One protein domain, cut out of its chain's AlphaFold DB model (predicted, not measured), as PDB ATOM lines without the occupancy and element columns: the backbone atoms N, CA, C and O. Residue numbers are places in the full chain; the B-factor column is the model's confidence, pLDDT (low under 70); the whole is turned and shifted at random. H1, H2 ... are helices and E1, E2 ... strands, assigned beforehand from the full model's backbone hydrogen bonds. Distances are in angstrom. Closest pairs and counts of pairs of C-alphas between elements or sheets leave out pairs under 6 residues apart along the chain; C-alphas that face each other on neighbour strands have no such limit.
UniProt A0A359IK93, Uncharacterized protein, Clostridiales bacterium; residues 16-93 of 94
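Overview. This is residues 16 to 93 of the 94 residues of an uncharacterized protein of Clostridiales bacterium (UniProt A0A359IK93). A strongly twisted sheet of four antiparallel strands has one helix, H1, packed slantwise over its two inner strands, E3 and E1. E1 turns sharply at residue 19; its residues 16 to 20 run beside the edge strand E4, while E3 and then E2 follow on its other side. The printed part has 78 residues with one named helix and four named strands, in the chain order E1, E2, E3, H1, E4; the sheet's order is E2, E3, E1, E4. The class is mixed, helices and strands, with 38 residues, under half, in named elements. The whole is compact, with a radius of gyration of the C-alphas of 12.1 A, and rounded, spanning 36 by 28 by 23 A.

Arrangement. In the sheet, E3, residues 46 to 51, and E1, residues 16 to 23, are antiparallel neighbours at 133 degrees; N 21 and O 48 are 3.0 A apart, within hydrogen-bond range. E1 bends by 89 degrees at residue 19. On the other side of E1 from E3 is the edge strand E4, residues 85 to 90, antiparallel to E1 at 120 degrees, with N 18 and O 87 at 2.9 A. The other edge strand, E2, residues 35 to 38, forms a hairpin with E3 at 148 degrees, with N 37 and O 47 at 2.9 A. E2 and E4 are apart. H1, residues 61 to 74, is on the sheet at a height of 8.8 A, making two layers, a helix on one face of a sheet. It lies over E3 and E1 and runs slantwise to the strands, at 44 degrees to E1 on the local plane. The closest C-alphas of H1 and E3 are those of Ala 68 and Leu 50, 5.5 A apart. E3, H1 and E4 form a split strand-helix-strand unit, two strands running the same way with E1 between them in the sheet; its crossover is right-handed. In H1 every O i to N i+4 pair is within hydrogen-bond range.

Along the chain. E1 begins at C-alpha 16 (265.043, 124.851, 280.943) and is 16.8 A long from first to last C-alpha. E2 is 10.0 A long and E3 13.4 A. H1, 19.8 A long, begins at C-alpha 61 (256.679, 138.431, 284.970). E4, 16.1 A long, ends at C-alpha 90 (269.813, 121.861, 284.368).

Size, cuts and confidence. The C-alphas farthest apart, those of Glu 42 and His 58, are 37.4 A apart. The printed part has no cut. The link from E1 to E2, 11 residues, is long. The mean pLDDT of the printed part is 74.4; 25 residues are under 70, among them residues 24 to 29, 38 to 45 and 88 to 93.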
ATOM      1  N   PHE A  16     266.422 124.420 281.181       62.12
ATOM      2  CA  PHE A  16     265.043 124.851 280.943       62.12
ATOM      3  C   PHE A  16     264.529 125.699 282.108       62.12
ATOM      4  O   PHE A  16     264.939 125.524 283.258       62.12
ATOM      5  N   CYS A  17     263.636 126.641 281.806       67.12
ATOM      6  CA  CYS A  17     263.013 127.510 282.797       67.12
ATOM      7  C   CYS A  17     261.502 127.559 282.567       67.12
ATOM      8  O   CYS A  17     261.059 128.001 281.510       67.12
ATOM      9  N   ILE A  18     260.722 127.100 283.547       75.75
ATOM     10  CA  ILE A  18     259.258 127.000 283.455       75.75
ATOM     11  C   ILE A  18     258.618 127.852 284.526       75.75
ATOM     12  O   ILE A  18     259.014 127.817 285.691       75.75
ATOM     13  N   VAL A  19     257.564 128.552 284.136       74.88
ATOM     14  CA  VAL A  19     256.648 129.210 285.057       74.88
ATOM     15  C   VAL A  19     255.421 128.334 285.218       74.88
ATOM     16  O   VAL A  19     254.658 128.144 284.270       74.88
ATOM     17  N   GLY A  20     255.266 127.747 286.402       79.44
ATOM     18  CA  GLY A  20     254.352 126.630 286.573       79.44
ATOM     19  C   GLY A  20     254.317 126.041 287.978       79.44
ATOM     20  O   GLY A  20     254.681 126.704 288.949       79.44
ATOM     21  N   LYS A  21     253.872 124.785 288.077       76.06
ATOM     22  CA  LYS A  21     253.787 124.041 289.340       76.06
ATOM     23  C   LYS A  21     254.305 122.616 289.180       76.06
ATOM     24  O   LYS A  21     254.190 122.015 288.114       76.06
ATOM     25  N   TYR A  22     254.840 122.069 290.267       73.44
ATOM     26  CA  TYR A  22     255.122 120.645 290.393       73.44
ATOM     27  C   TYR A  22     253.821 119.834 290.482       73.44
ATOM     28  O   TYR A  22     252.931 120.133 291.282       73.44
ATOM     29  N   THR A  23     253.704 118.787 289.680       73.12
ATOM     30  CA  THR A  23     252.559 117.885 289.672       73.12
ATOM     31  C   THR A  23     253.002 116.435 289.584       73.12
ATOM     32  O   THR A  23     253.994 116.112 288.944       73.12
ATOM     33  N   ASN A  24     252.204 115.544 290.159       69.62
ATOM     34  CA  ASN A  24     252.355 114.102 289.966       69.62
ATOM     35  C   ASN A  24     251.415 113.591 288.859       69.62
ATOM     36  O   ASN A  24     251.252 112.384 288.685       69.62
ATOM     37  N   LYS A  25     250.727 114.498 288.146       68.69
ATOM     38  CA  LYS A  25     249.867 114.136 287.018       68.69
ATOM     39  C   LYS A  25     250.713 113.617 285.857       68.69
ATOM     40  O   LYS A  25     251.796 114.125 285.578       68.69
ATOM     41  N   VAL A  26     250.172 112.624 285.161       69.19
ATOM     42  CA  VAL A  26     250.753 112.085 283.929       69.19
ATOM     43  C   VAL A  26     250.638 113.129 282.821       69.19
ATOM     44  O   VAL A  26     249.660 113.877 282.770       69.19
ATOM     45  N   LYS A  27     251.638 113.168 281.935       69.44
ATOM     46  CA  LYS A  27     251.638 114.027 280.751       69.44
ATOM     47  C   LYS A  27     250.411 113.718 279.903       69.44
ATOM     48  O   LYS A  27     250.262 112.590 279.435       69.44
ATOM     49  N   ASP A  28     249.572 114.721 279.690       69.31
ATOM     50  CA  ASP A  28     248.428 114.602 278.795       69.31
ATOM     51  C   ASP A  28     248.806 115.192 277.424       69.31
ATOM     52  O   ASP A  28     249.084 116.392 277.321       69.31
ATOM     53  N   PRO A  29     248.876 114.358 276.367       69.38
ATOM     54  CA  PRO A  29     249.305 114.789 275.042       69.38
ATOM     55  C   PRO A  29     248.326 115.753 274.361       69.38
ATOM     56  O   PRO A  29     248.706 116.363 273.367       69.38
ATOM     57  N   ASN A  30     247.101 115.918 274.875       71.00
ATOM     58  CA  ASN A  30     246.106 116.820 274.291       71.00
ATOM     59  C   ASN A  30     246.386 118.305 274.581       71.00
ATOM     60  O   ASN A  30     245.736 119.177 274.004       71.00
ATOM     61  N   PHE A  31     247.347 118.615 275.455       70.06
ATOM     62  CA  PHE A  31     247.688 119.987 275.830       70.06
ATOM     63  C   PHE A  31     249.022 120.412 275.215       70.06
ATOM     64  O   PHE A  31     250.075 120.312 275.843       70.06
ATOM     65  N   HIS A  32     248.964 120.893 273.972       68.50
ATOM     66  CA  HIS A  32     250.142 121.288 273.189       68.50
ATOM     67  C   HIS A  32     250.780 122.612 273.630       68.50
ATOM     68  O   HIS A  32     251.974 122.811 273.419       68.50
ATOM     69  N   ASP A  33     250.011 123.507 274.252       68.12
ATOM     70  CA  ASP A  33     250.505 124.837 274.633       68.12
ATOM     71  C   ASP A  33     251.315 124.834 275.939       68.12
ATOM     72  O   ASP A  33     252.022 125.805 276.233       68.12
ATOM     73  N   ILE A  34     251.242 123.740 276.706       72.38
ATOM     74  CA  ILE A  34     251.879 123.583 278.015       72.38
ATOM     75  C   ILE A  34     253.162 122.782 277.867       72.38
ATOM     76  O   ILE A  34     253.181 121.700 277.282       72.38
ATOM     77  N   ASP A  35     254.228 123.307 278.457       76.19
ATOM     78  CA  ASP A  35     255.497 122.613 278.554       76.19
ATOM     79  C   ASP A  35     255.479 121.714 279.789       76.19
ATOM     80  O   ASP A  35     255.136 122.124 280.903       76.19
ATOM     81  N   TRP A  36     255.839 120.459 279.557       65.94
ATOM     82  CA  TRP A  36     255.900 119.405 280.555       65.94
ATOM     83  C   TRP A  36     257.363 119.008 280.705       65.94
ATOM     84  O   TRP A  36     257.936 118.438 279.775       65.94
ATOM     85  N   HIS A  37     257.964 119.294 281.855       70.50
ATOM     86  CA  HIS A  37     259.339 118.898 282.133       70.50
ATOM     87  C   HIS A  37     259.418 118.026 283.366       70.50
ATOM     88  O   HIS A  37     259.077 118.438 284.475       70.50
ATOM     89  N   PHE A  38     259.908 116.811 283.162       59.69
ATOM     90  CA  PHE A  38     260.214 115.898 284.245       59.69
ATOM     91  C   PHE A  38     261.302 116.522 285.115       59.69
ATOM     92  O   PHE A  38     262.360 116.913 284.621       59.69
ATOM     93  N   SER A  39     261.000 116.664 286.403       58.41
ATOM     94  CA  SER A  39     262.055 116.845 287.388       58.41
ATOM     95  C   SER A  39     262.726 115.486 287.540       58.41
ATOM     96  O   SER A  39     262.027 114.482 287.475       58.41
ATOM     97  N   ASP A  40     264.049 115.494 287.664       49.97
ATOM     98  CA  ASP A  40     264.964 114.362 287.836       49.97
ATOM     99  C   ASP A  40     264.343 113.030 288.297       49.97
ATOM    100  O   ASP A  40     263.482 113.003 289.175       49.97
ATOM    101  N   ALA A  41     264.855 111.915 287.767       50.28
ATOM    102  CA  ALA A  41     264.348 110.548 287.960       50.28
ATOM    103  C   ALA A  41     264.157 110.098 289.431       50.28
ATOM    104  O   ALA A  41     263.513 109.078 289.680       50.28
ATOM    105  N   GLU A  42     264.690 110.842 290.402       51.19
ATOM    106  CA  GLU A  42     264.491 110.632 291.841       51.19
ATOM    107  C   GLU A  42     263.138 111.131 292.372       51.19
ATOM    108  O   GLU A  42     262.634 110.607 293.370       51.19
ATOM    109  N   PHE A  43     262.512 112.110 291.717       52.66
ATOM    110  CA  PHE A  43     261.239 112.681 292.139       52.66
ATOM    111  C   PHE A  43     260.164 112.298 291.130       52.66
ATOM    112  O   PHE A  43     260.200 112.687 289.971       52.66
ATOM    113  N   ASN A  44     259.188 111.515 291.586       60.78
ATOM    114  CA  ASN A  44     258.111 110.927 290.784       60.78
ATOM    115  C   ASN A  44     257.065 111.968 290.309       60.78
ATOM    116  O   ASN A  44     255.855 111.752 290.413       60.78
ATOM    117  N   GLY A  45     257.514 113.136 289.855       63.56
ATOM    118  CA  GLY A  45     256.678 114.245 289.432       63.56
ATOM    119  C   GLY A  45     257.371 115.176 288.446       63.56
ATOM    120  O   GLY A  45     258.534 115.043 288.074       63.56
ATOM    121  N   MET A  46     256.580 116.104 287.941       72.81
ATOM    122  CA  MET A  46     256.831 116.835 286.716       72.81
ATOM    123  C   MET A  46     256.438 118.289 286.918       72.81
ATOM    124  O   MET A  46     255.408 118.594 287.513       72.81
ATOM    125  N   TYR A  47     257.252 119.197 286.406       75.56
ATOM    126  CA  TYR A  47     256.894 120.597 286.311       75.56
ATOM    127  C   TYR A  47     256.049 120.828 285.071       75.56
ATOM    128  O   TYR A  47     256.390 120.388 283.973       75.56
ATOM    129  N   ILE A  48     254.940 121.532 285.264       80.94
ATOM    130  CA  ILE A  48     254.009 121.879 284.199       80.94
ATOM    131  C   ILE A  48     253.770 123.373 284.179       80.94
ATOM    132  O   ILE A  48     253.576 123.987 285.230       80.94
ATOM    133  N   GLY A  49     253.762 123.962 282.992       85.62
ATOM    134  CA  GLY A  49     253.507 125.385 282.850       85.62
ATOM    135  C   GLY A  49     253.886 125.912 281.480       85.62
ATOM    136  O   GLY A  49     253.764 125.213 280.479       85.62
ATOM    137  N   LEU A  50     254.336 127.159 281.440       83.44
ATOM    138  CA  LEU A  50     254.857 127.778 280.227       83.44
ATOM    139  C   LEU A  50     256.359 127.969 280.366       83.44
ATOM    140  O   LEU A  50     256.831 128.485 281.382       83.44
ATOM    141  N   SER A  51     257.106 127.579 279.344       83.00
ATOM    142  CA  SER A  51     258.525 127.881 279.264       83.00
ATOM    143  C   SER A  51     258.743 129.393 279.136       83.00
ATOM    144  O   SER A  51     257.997 130.097 278.452       83.00
ATOM    145  N   ILE A  52     259.753 129.908 279.840       81.06
ATOM    146  CA  ILE A  52     260.049 131.345 279.911       81.06
ATOM    147  C   ILE A  52     260.442 131.933 278.552       81.06
ATOM    148  O   ILE A  52     260.329 133.135 278.359       81.06
ATOM    149  N   ASP A  53     260.884 131.106 277.607       78.62
ATOM    150  CA  ASP A  53     261.147 131.508 276.221       78.62
ATOM    151  C   ASP A  53     259.885 132.003 275.494       78.62
ATOM    152  O   ASP A  53     259.987 132.779 274.547       78.62
ATOM    153  N   LYS A  54     258.694 131.613 275.968       82.12
ATOM    154  CA  LYS A  54     257.402 132.101 275.478       82.12
ATOM    155  C   LYS A  54     257.024 133.468 276.056       82.12
ATOM    156  O   LYS A  54     255.946 133.955 275.700       82.12
ATOM    157  N   ILE A  55     257.810 134.068 276.959       83.69
ATOM    158  CA  ILE A  55     257.530 135.411 277.493       83.69
ATOM    159  C   ILE A  55     257.638 136.450 276.375       83.69
ATOM    160  O   ILE A  55     258.558 136.415 275.561       83.69
ATOM    161  N   GLN A  56     256.681 137.370 276.311       84.88
ATOM    162  CA  GLN A  56     256.685 138.412 275.284       84.88
ATOM    163  C   GLN A  56     257.465 139.643 275.767       84.88
ATOM    164  O   GLN A  56     257.461 139.961 276.951       84.88
ATOM    165  N   ASP A  57     258.093 140.390 274.853       82.94
ATOM    166  CA  ASP A  57     258.941 141.550 275.198       82.94
ATOM    167  C   ASP A  57     258.225 142.647 276.008       82.94
ATOM    168  O   ASP A  57     258.865 143.420 276.723       82.94
ATOM    169  N   HIS A  58     256.903 142.746 275.866       89.31
ATOM    170  CA  HIS A  58     256.061 143.725 276.555       89.31
ATOM    171  C   HIS A  58     255.362 143.154 277.798       89.31
ATOM    172  O   HIS A  58     254.638 143.883 278.469       89.31
ATOM    173  N   GLU A  59     255.558 141.869 278.085       82.31
ATOM    174  CA  GLU A  59     254.904 141.154 279.171       82.31
ATOM    175  C   GLU A  59     255.765 141.221 280.437       82.31
ATOM    176  O   GLU A  59     256.963 140.927 280.440       82.31
ATOM    177  N   THR A  60     255.155 141.606 281.552       88.19
ATOM    178  CA  THR A  60     255.789 141.519 282.868       88.19
ATOM    179  C   THR A  60     255.782 140.079 283.380       88.19
ATOM    180  O   THR A  60     254.932 139.267 283.025       88.19
ATOM    181  N   ILE A  61     256.676 139.755 284.319       82.38
ATOM    182  CA  ILE A  61     256.679 138.431 284.970       82.38
ATOM    183  C   ILE A  61     255.334 138.120 285.643       82.38
ATOM    184  O   ILE A  61     254.920 136.963 285.682       82.38
ATOM    185  N   TYR A  62     254.639 139.132 286.169       86.44
ATOM    186  CA  TYR A  62     253.320 138.944 286.771       86.44
ATOM    187  C   TYR A  62     252.271 138.542 285.727       86.44
ATOM    188  O   TYR A  62     251.545 137.571 285.932       86.44
ATOM    189  N   GLU A  63     252.220 139.245 284.594       87.38
ATOM    190  CA  GLU A  63     251.324 138.914 283.479       87.38
ATOM    191  C   GLU A  63     251.644 137.529 282.908       87.38
ATOM    192  O   GLU A  63     250.738 136.722 282.703       87.38
ATOM    193  N   PHE A  64     252.930 137.197 282.788       87.50
ATOM    194  CA  PHE A  64     253.364 135.875 282.353       87.50
ATOM    195  C   PHE A  64     252.926 134.765 283.315       87.50
ATOM    196  O   PHE A  64     252.428 133.724 282.886       87.50
ATOM    197  N   LYS A  65     253.018 134.997 284.632       86.50
ATOM    198  CA  LYS A  65     252.479 134.078 285.646       86.50
ATOM    199  C   LYS A  65     250.964 133.920 285.537       86.50
ATOM    200  O   LYS A  65     250.476 132.802 285.674       86.50
ATOM    201  N   GLN A  66     250.219 134.993 285.266       87.88
ATOM    202  CA  GLN A  66     248.773 134.904 285.030       87.88
ATOM    203  C   GLN A  66     248.456 134.092 283.772       87.88
ATOM    204  O   GLN A  66     247.542 133.271 283.783       87.88
ATOM    205  N   ARG A  67     249.238 134.257 282.701       88.38
ATOM    206  CA  ARG A  67     249.085 133.462 281.480       88.38
ATOM    207  C   ARG A  67     249.393 131.985 281.717       88.38
ATOM    208  O   ARG A  67     248.619 131.132 281.286       88.38
ATOM    209  N   ALA A  68     250.453 131.679 282.461       86.81
ATOM    210  CA  ALA A  68     250.759 130.316 282.884       86.81
ATOM    211  C   ALA A  68     249.641 129.730 283.761       86.81
ATOM    212  O   ALA A  68     249.224 128.593 283.545       86.81
ATOM    213  N   ARG A  69     249.091 130.521 284.691       88.31
ATOM    214  CA  ARG A  69     247.935 130.134 285.513       88.31
ATOM    215  C   ARG A  69     246.726 129.775 284.664       88.31
ATOM    216  O   ARG A  69     246.110 128.746 284.900       88.31
ATOM    217  N   LEU A  70     246.381 130.623 283.698       87.12
ATOM    218  CA  LEU A  70     245.239 130.412 282.811       87.12
ATOM    219  C   LEU A  70     245.432 129.169 281.940       87.12
ATOM    220  O   LEU A  70     244.499 128.388 281.789       87.12
ATOM    221  N   ALA A  71     246.646 128.947 281.428       85.56
ATOM    222  CA  ALA A  71     246.975 127.727 280.699       85.56
ATOM    223  C   ALA A  71     246.754 126.485 281.579       85.56
ATOM    224  O   ALA A  71     246.070 125.553 281.164       85.56
ATOM    225  N   LEU A  72     247.246 126.503 282.821       84.81
ATOM    226  CA  LEU A  72     247.043 125.417 283.785       84.81
ATOM    227  C   LEU A  72     245.562 125.227 284.153       84.81
ATOM    228  O   LEU A  72     245.069 124.100 284.199       84.81
ATOM    229  N   TYR A  73     244.820 126.315 284.337       86.69
ATOM    230  CA  TYR A  73     243.389 126.270 284.623       86.69
ATOM    231  C   TYR A  73     242.600 125.608 283.485       86.69
ATOM    232  O   TYR A  73     241.762 124.744 283.742       86.69
ATOM    233  N   ASN A  74     242.927 125.934 282.229       84.31
ATOM    234  CA  ASN A  74     242.291 125.351 281.043       84.31
ATOM    235  C   ASN A  74     242.479 123.829 280.938       84.31
ATOM    236  O   ASN A  74     241.694 123.165 280.266       84.31
ATOM    237  N   ILE A  75     243.479 123.273 281.627       79.50
ATOM    238  CA  ILE A  75     243.739 121.827 281.687       79.50
ATOM    239  C   ILE A  75     243.265 121.188 283.000       79.50
ATOM    240  O   ILE A  75     243.667 120.080 283.363       79.50
ATOM    241  N   GLY A  76     242.409 121.893 283.745       81.81
ATOM    242  CA  GLY A  76     241.827 121.415 284.997       81.81
ATOM    243  C   GLY A  76     242.800 121.456 286.174       81.81
ATOM    244  O   GLY A  76     242.757 120.585 287.051       81.81
ATOM    245  N   ILE A  77     243.724 122.418 286.180       82.31
ATOM    246  CA  ILE A  77     244.659 122.661 287.282       82.31
ATOM    247  C   ILE A  77     244.418 124.074 287.793       82.31
ATOM    248  O   ILE A  77     245.031 125.041 287.346       82.31
ATOM    249  N   ASP A  78     243.485 124.177 288.736       85.12
ATOM    250  CA  ASP A  78     243.204 125.428 289.426       85.12
ATOM    251  C   ASP A  78     244.195 125.611 290.572       85.12
ATOM    252  O   ASP A  78     244.208 124.844 291.538       85.12
ATOM    253  N   ILE A  79     245.077 126.593 290.413       83.25
ATOM    254  CA  ILE A  79     246.100 126.925 291.397       83.25
ATOM    255  C   ILE A  79     246.143 128.438 291.625       83.25
ATOM    256  O   ILE A  79     245.989 129.221 290.676       83.25
ATOM    257  N   PRO A  80     246.349 128.870 292.879       83.44
ATOM    258  CA  PRO A  80     246.561 130.276 293.190       83.44
ATOM    259  C   PRO A  80     247.882 130.760 292.568       83.44
ATOM    260  O   PRO A  80     248.839 129.995 292.427       83.44
ATOM    261  N   ILE A  81     247.940 132.029 292.151       78.12
ATOM    262  CA  ILE A  81     249.116 132.583 291.450       78.12
ATOM    263  C   ILE A  81     250.368 132.593 292.336       78.12
ATOM    264  O   ILE A  81     251.492 132.506 291.842       78.12
ATOM    265  N   GLU A  82     250.178 132.667 293.647       82.69
ATOM    266  CA  GLU A  82     251.219 132.635 294.668       82.69
ATOM    267  C   GLU A  82     251.972 131.297 294.673       82.69
ATOM    268  O   GLU A  82     253.152 131.256 295.013       82.69
ATOM    269  N   GLU A  83     251.315 130.218 294.235       76.69
ATOM    270  CA  GLU A  83     251.913 128.887 294.086       76.69
ATOM    271  C   GLU A  83     252.605 128.682 292.729       76.69
ATOM    272  O   GLU A  83     253.239 127.648 292.514       76.69
ATOM    273  N   ILE A  84     252.514 129.652 291.809       79.50
ATOM    274  CA  ILE A  84     253.209 129.596 290.521       79.50
ATOM    275  C   ILE A  84     254.653 130.049 290.706       79.50
ATOM    276  O   ILE A  84     254.964 131.241 290.867       79.50
ATOM    277  N   GLY A  85     255.543 129.065 290.658       77.69
ATOM    278  CA  GLY A  85     256.983 129.233 290.764       77.69
ATOM    279  C   GLY A  85     257.650 129.432 289.409       77.69
ATOM    280  O   GLY A  85     257.077 129.143 288.361       77.69
ATOM    281  N   VAL A  86     258.886 129.931 289.448       74.50
ATOM    282  CA  VAL A  86     259.826 129.836 288.327       74.50
ATOM    283  C   VAL A  86     260.788 128.704 288.667       74.50
ATOM    284  O   VAL A  86     261.477 128.780 289.685       74.50
ATOM    285  N   HIS A  87     260.818 127.659 287.850       71.06
ATOM    286  CA  HIS A  87     261.651 126.482 288.063       71.06
ATOM    287  C   HIS A  87     262.748 126.418 287.016       71.06
ATOM    288  O   HIS A  87     262.460 126.434 285.823       71.06
ATOM    289  N   TYR A  88     263.989 126.318 287.485       67.25
ATOM    290  CA  TYR A  88     265.176 126.145 286.660       67.25
ATOM    291  C   TYR A  88     265.648 124.700 286.804       67.25
ATOM    292  O   TYR A  88     265.945 124.264 287.915       67.25
ATOM    293  N   GLY A  89     265.695 123.964 285.698       60.81
ATOM    294  CA  GLY A  89     266.300 122.637 285.639       60.81
ATOM    295  C   GLY A  89     267.521 122.677 284.733       60.81
ATOM    296  O   GLY A  89     267.444 123.217 283.632       60.81
ATOM    297  N   GLY A  90     268.647 122.142 285.201       53.41
ATOM    298  CA  GLY A  90     269.813 121.861 284.368       53.41
ATOM    299  C   GLY A  90     269.962 120.354 284.243       53.41
ATOM    300  O   GLY A  90     270.082 119.678 285.259       53.41
ATOM    301  N   PHE A  91     269.937 119.827 283.021       48.75
ATOM    302  CA  PHE A  91     270.383 118.457 282.786       48.75
ATOM    303  C   PHE A  91     271.909 118.441 282.782       48.75
ATOM    304  O   PHE A  91     272.520 119.191 282.022       48.75
ATOM    305  N   TYR A  92     272.508 117.603 283.621       43.12
ATOM    306  CA  TYR A  92     273.891 117.187 283.442       43.12
ATOM    307  C   TYR A  92     273.864 115.978 282.503       43.12
ATOM    308  O   TYR A  92     273.434 114.904 282.922       43.12
ATOM    309  N   ASP A  93     274.278 116.140 281.242       41.47
ATOM    310  CA  ASP A  93     274.690 114.971 280.455       41.47
ATOM    311  C   ASP A  93     275.938 114.401 281.142       41.47
ATOM    312  O   ASP A  93     276.999 115.033 281.145       41.47
TER     313      ASP A  93